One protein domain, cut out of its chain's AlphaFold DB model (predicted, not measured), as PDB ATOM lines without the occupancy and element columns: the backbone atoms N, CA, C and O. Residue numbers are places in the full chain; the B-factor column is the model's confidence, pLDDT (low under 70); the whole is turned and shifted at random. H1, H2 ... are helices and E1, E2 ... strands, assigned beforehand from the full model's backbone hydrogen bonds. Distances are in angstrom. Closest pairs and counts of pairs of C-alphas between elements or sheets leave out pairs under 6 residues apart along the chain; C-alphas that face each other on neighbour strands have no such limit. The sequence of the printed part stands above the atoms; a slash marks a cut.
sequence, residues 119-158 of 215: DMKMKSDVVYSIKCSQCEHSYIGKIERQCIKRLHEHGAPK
ATOM      1  N   ASP A 119     132.600  18.567-193.730       89.25
ATOM      2  CA  ASP A 119     133.959  18.039-193.781       89.25
ATOM      3  C   ASP A 119     134.047  16.628-193.203       89.25
ATOM      4  O   ASP A 119     133.462  16.306-192.169       89.25
ATOM      5  N   MET A 120     134.873  15.783-193.817       85.81
ATOM      6  CA  MET A 120     135.019  14.378-193.424       85.81
ATOM      7  C   MET A 120     135.415  14.190-191.950       85.81
ATOM      8  O   MET A 120     135.013  13.215-191.320       85.81
ATOM      9  N   LYS A 121     136.162  15.143-191.383       85.25
ATOM     10  CA  LYS A 121     136.577  15.141-189.972       85.25
ATOM     11  C   LYS A 121     135.428  15.473-189.012       85.25
ATOM     12  O   LYS A 121     135.474  15.066-187.857       85.25
ATOM     13  N   MET A 122     134.402  16.178-189.482       87.56
ATOM     14  CA  MET A 122     133.226  16.562-188.695       87.56
ATOM     15  C   MET A 122     132.061  15.575-188.839       87.56
ATOM     16  O   MET A 122     131.035  15.745-188.183       87.56
ATOM     17  N   LYS A 123     132.211  14.529-189.662       89.75
ATOM     18  CA  LYS A 123     131.202  13.474-189.814       89.75
ATOM     19  C   LYS A 123     131.138  12.581-188.573       89.75
ATOM     20  O   LYS A 123     132.167  12.265-187.971       89.75
ATOM     21  N   SER A 124     129.920  12.172-188.243       92.06
ATOM     22  CA  SER A 124     129.576  11.146-187.250       92.06
ATOM     23  C   SER A 124     129.148   9.859-187.967       92.06
ATOM     24  O   SER A 124     128.962   9.887-189.184       92.06
ATOM     25  N   ASP A 125     129.001   8.749-187.240       92.94
ATOM     26  CA  ASP A 125     128.540   7.456-187.782       92.94
ATOM     27  C   ASP A 125     129.365   6.937-188.971       92.94
ATOM     28  O   ASP A 125     128.842   6.416-189.957       92.94
ATOM     29  N   VAL A 126     130.691   7.077-188.886       92.19
ATOM     30  CA  VAL A 126     131.627   6.594-189.911       92.19
ATOM     31  C   VAL A 126     132.504   5.460-189.388       92.19
ATOM     32  O   VAL A 126     132.793   5.351-188.195       92.19
ATOM     33  N   VAL A 127     132.958   4.611-190.307       92.75
ATOM     34  CA  VAL A 127     134.028   3.640-190.062       92.75
ATOM     35  C   VAL A 127     135.333   4.256-190.553       92.75
ATOM     36  O   VAL A 127     135.388   4.806-191.651       92.75
ATOM     37  N   TYR A 128     136.379   4.201-189.733       88.00
ATOM     38  CA  TYR A 128     137.678   4.795-190.041       88.00
ATOM     39  C   TYR A 128     138.803   3.774-189.885       88.00
ATOM     40  O   TYR A 128     138.684   2.811-189.126       88.00
ATOM     41  N   SER A 129     139.916   4.015-190.585       90.31
ATOM     42  CA  SER A 129     141.148   3.240-190.436       90.31
ATOM     43  C   SER A 129     142.319   4.146-190.050       90.31
ATOM     44  O   SER A 129     142.515   5.212-190.637       90.31
ATOM     45  N   ILE A 130     143.099   3.736-189.050       89.06
ATOM     46  CA  ILE A 130     144.373   4.360-188.688       89.06
ATOM     47  C   ILE A 130     145.474   3.379-189.058       89.06
ATOM     48  O   ILE A 130     145.598   2.318-188.445       89.06
ATOM     49  N   LYS A 131     146.293   3.748-190.038       89.44
ATOM     50  CA  LYS A 131     147.494   2.990-190.386       89.44
ATOM     51  C   LYS A 131     148.646   3.412-189.483       89.44
ATOM     52  O   LYS A 131     148.826   4.604-189.212       89.44
ATOM     53  N   CYS A 132     149.414   2.442-188.997       87.00
ATOM     54  CA  CYS A 132     150.684   2.746-188.356       87.00
ATOM     55  C   CYS A 132     151.672   3.249-189.418       87.00
ATOM     56  O   CYS A 132     151.695   2.751-190.537       87.00
ATOM     57  N   SER A 133     152.482   4.253-189.088       83.81
ATOM     58  CA  SER A 133     153.527   4.746-189.994       83.81
ATOM     59  C   SER A 133     154.789   3.882-189.976       83.81
ATOM     60  O   SER A 133     155.604   3.991-190.883       83.81
ATOM     61  N   GLN A 134     154.966   3.055-188.942       90.12
ATOM     62  CA  GLN A 134     156.182   2.271-188.702       90.12
ATOM     63  C   GLN A 134     155.991   0.768-188.947       90.12
ATOM     64  O   GLN A 134     156.961   0.020-188.895       90.12
ATOM     65  N   CYS A 135     154.763   0.309-189.192       92.00
ATOM     66  CA  CYS A 135     154.473  -1.086-189.516       92.00
ATOM     67  C   CYS A 135     153.210  -1.201-190.378       92.00
ATOM     68  O   CYS A 135     152.411  -0.270-190.446       92.00
ATOM     69  N   GLU A 136     152.994  -2.364-190.992       90.81
ATOM     70  CA  GLU A 136     151.854  -2.625-191.890       90.81
ATOM     71  C   GLU A 136     150.511  -2.831-191.168       90.81
ATOM     72  O   GLU A 136     149.492  -3.124-191.791       90.81
ATOM     73  N   HIS A 137     150.472  -2.654-189.848       91.81
ATOM     74  CA  HIS A 137     149.250  -2.842-189.080       91.81
ATOM     75  C   HIS A 137     148.314  -1.635-189.211       91.81
ATOM     76  O   HIS A 137     148.729  -0.470-189.186       91.81
ATOM     77  N   SER A 138     147.016  -1.922-189.281       91.50
ATOM     78  CA  SER A 138     145.959  -0.914-189.310       91.50
ATOM     79  C   SER A 138     144.894  -1.195-188.259       91.50
ATOM     80  O   SER A 138     144.382  -2.308-188.175       91.50
ATOM     81  N   TYR A 139     144.520  -0.167-187.503       89.94
ATOM     82  CA  TYR A 139     143.362  -0.196-186.616       89.94
ATOM     83  C   TYR A 139     142.121   0.247-187.389       89.94
ATOM     84  O   TYR A 139     142.137   1.318-187.997       89.94
ATOM     85  N   ILE A 140     141.046  -0.536-187.340       92.69
ATOM     86  CA  ILE A 140     139.745  -0.183-187.918       92.69
ATOM     87  C   ILE A 140     138.755  -0.007-186.771       92.69
ATOM     88  O   ILE A 140     138.646  -0.869-185.902       92.69
ATOM     89  N   GLY A 141     138.034   1.112-186.756       88.44
ATOM     90  CA  GLY A 141     137.045   1.402-185.724       88.44
ATOM     91  C   GLY A 141     135.786   2.046-186.288       88.44
ATOM     92  O   GLY A 141     135.816   2.699-187.328       88.44
ATOM     93  N   LYS A 142     134.678   1.888-185.563       92.62
ATOM     94  CA  LYS A 142     133.429   2.628-185.780       92.62
ATOM     95  C   LYS A 142     133.342   3.780-184.777       92.62
ATOM     96  O   LYS A 142     133.805   3.649-183.643       92.62
ATOM     97  N   ILE A 143     132.748   4.896-185.187       91.06
ATOM     98  CA  ILE A 143     132.415   6.017-184.302       91.06
ATOM     99  C   ILE A 143     130.961   6.416-184.433       91.06
ATOM    100  O   ILE A 143     130.442   6.453-185.537       91.06
ATOM    101  N   GLU A 144     130.356   6.787-183.310       90.88
ATOM    102  CA  GLU A 144     129.028   7.418-183.258       90.88
ATOM    103  C   GLU A 144     129.139   8.948-183.124       90.88
ATOM    104  O   GLU A 144     128.292   9.707-183.577       90.88
ATOM    105  N   ARG A 145     130.239   9.431-182.530       88.12
ATOM    106  CA  ARG A 145     130.559  10.861-182.389       88.12
ATOM    107  C   ARG A 145     131.381  11.366-183.587       88.12
ATOM    108  O   ARG A 145     131.838  10.582-184.412       88.12
ATOM    109  N   GLN A 146     131.618  12.677-183.646       90.44
ATOM    110  CA  GLN A 146     132.434  13.305-184.695       90.44
ATOM    111  C   GLN A 146     133.846  12.702-184.779       90.44
ATOM    112  O   GLN A 146     134.540  12.571-183.764       90.44
ATOM    113  N   CYS A 147     134.299  12.422-186.002       89.50
ATOM    114  CA  CYS A 147     135.591  11.798-186.296       89.50
ATOM    115  C   CYS A 147     136.780  12.523-185.666       89.50
ATOM    116  O   CYS A 147     137.637  11.888-185.056       89.50
ATOM    117  N   ILE A 148     136.792  13.853-185.700       89.06
ATOM    118  CA  ILE A 148     137.861  14.662-185.115       89.06
ATOM    119  C   ILE A 148     138.037  14.426-183.612       89.06
ATOM    120  O   ILE A 148     139.166  14.325-183.140       89.06
ATOM    121  N   LYS A 149     136.940  14.243-182.866       88.25
ATOM    122  CA  LYS A 149     136.998  13.975-181.423       88.25
ATOM    123  C   LYS A 149     137.642  12.620-181.159       88.25
ATOM    124  O   LYS A 149     138.559  12.529-180.349       88.25
ATOM    125  N   ARG A 150     137.224  11.585-181.895       88.50
ATOM    126  CA  ARG A 150     137.807  10.245-181.767       88.50
ATOM    127  C   ARG A 150     139.280  10.225-182.166       88.50
ATOM    128  O   ARG A 150     140.085   9.570-181.518       88.50
ATOM    129  N   LEU A 151     139.643  10.950-183.218       87.12
ATOM    130  CA  LEU A 151     141.029  11.074-183.655       87.12
ATOM    131  C   LEU A 151     141.902  11.723-182.576       87.12
ATOM    132  O   LEU A 151     143.005  11.241-182.338       87.12
ATOM    133  N   HIS A 152     141.411  12.753-181.886       87.06
ATOM    134  CA  HIS A 152     142.120  13.350-180.751       87.06
ATOM    135  C   HIS A 152     142.252  12.394-179.562       87.06
ATOM    136  O   HIS A 152     143.320  12.345-178.959       87.06
ATOM    137  N   GLU A 153     141.219  11.600-179.256       86.50
ATOM    138  CA  GLU A 153     141.306  10.533-178.241       86.50
ATOM    139  C   GLU A 153     142.408   9.511-178.590       86.50
ATOM    140  O   GLU A 153     143.114   9.038-177.708       86.50
ATOM    141  N   HIS A 154     142.612   9.223-179.883       85.12
ATOM    142  CA  HIS A 154     143.708   8.377-180.394       85.12
ATOM    143  C   HIS A 154     145.038   9.118-180.593       85.12
ATOM    144  O   HIS A 154     145.963   8.595-181.224       85.12
ATOM    145  N   GLY A 155     145.145  10.338-180.072       84.06
ATOM    146  CA  GLY A 155     146.373  11.116-180.083       84.06
ATOM    147  C   GLY A 155     146.683  11.786-181.420       84.06
ATOM    148  O   GLY A 155     147.850  11.939-181.758       84.06
ATOM    149  N   ALA A 156     145.684  12.187-182.207       82.50
ATOM    150  CA  ALA A 156     145.908  13.119-183.311       82.50
ATOM    151  C   ALA A 156     146.179  14.541-182.769       82.50
ATOM    152  O   ALA A 156     145.572  14.947-181.775       82.50
ATOM    153  N   PRO A 157     147.073  15.323-183.402       80.00
ATOM    154  CA  PRO A 157     147.373  16.676-182.946       80.00
ATOM    155  C   PRO A 157     146.165  17.593-183.154       80.00
ATOM    156  O   PRO A 157     145.621  17.662-184.258       80.00
ATOM    157  N   LYS A 158     145.781  18.331-182.108       77.06
ATOM    158  CA  LYS A 158     144.774  19.394-182.215       77.06
ATOM    159  C   LYS A 158     145.328  20.516-183.099       77.06
ATOM    160  O   LYS A 158     146.463  20.948-182.890       77.06
TER     161      LYS A 158
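Overview. This is residues 119 to 158 of the 215 residues of the protein "Hypothetical protein" of Rotaria sp. Silwood1 (UniProt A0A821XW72). The model is a slim two-stranded hairpin, E1 and E2, with one short helix, H1, folded back near the end of the hairpin where E1 begins and E2 ends. At the other end the turn of the hairpin, residues 132 to 137, sticks out free of the rest, while stretches with no named element lead into E1 and out of H1. The printed part has 40 residues with two named strands and one named helix, in the order E1, E2, H1; the sheet, in the order E1 - E2, is antiparallel. The class is mixed, helices and strands, with 19 residues, under half of those printed, in named elements. The whole is only just compact, close to loose, with a radius of gyration of the C-alphas of 10.4 A and spans of 28 by 21 by 16 A.

Arrangement. E1, residues 126 to 131, and E2, residues 138 to 143, are antiparallel neighbours and form a hairpin, with 158 degrees between their N-to-C directions. C-alphas that face each other are, for instance, those of Val 126 and Ile 143, 5.7 A apart, and those of Lys 131 and Ser 138, 4.3 A apart. Across the pair, N 130 and O 139 are within hydrogen-bond range at 2.8 A, and N 143 and O 126 at 3.0 A. A tight link of 3 residues leads from E2 to H1, residues 147 to 153. The closest C-alphas of E1 and H1 are those of Val 126 and Cys 147, 7.5 A apart. The closest C-alphas of E2 and H1 are those of Ile 143 and Arg 150, 7.3 A apart. In H1 every O i to N i+4 pair is within hydrogen-bond range.

Along the chain. The printed part begins at Asp 119, with its C-alpha at (133.959, 18.039, -193.781). E1 starts at C-alpha 126, at (131.627, 6.594, -189.911), and measures 16.3 A from first to last C-alpha. E2, from Ser 138 to Ile 143, measures 16.0 A from first to last C-alpha. H1 runs from Cys 147 to Glu 153, 10.0 A from first to last C-alpha, and ends at C-alpha 153, at (141.306, 10.533, -178.241).

Size, cuts and confidence. The C-alphas of Asp 119 and Cys 135 are the two farthest apart, at 28.4 A, and those of Asp 119 and Lys 158, the first and last printed, are 15.9 A apart. The printed part has no cut. No link between named elements is long: that from E1 to E2, 6 residues, is short. The mean pLDDT of the printed part is 88.5, and no printed residue is under 70.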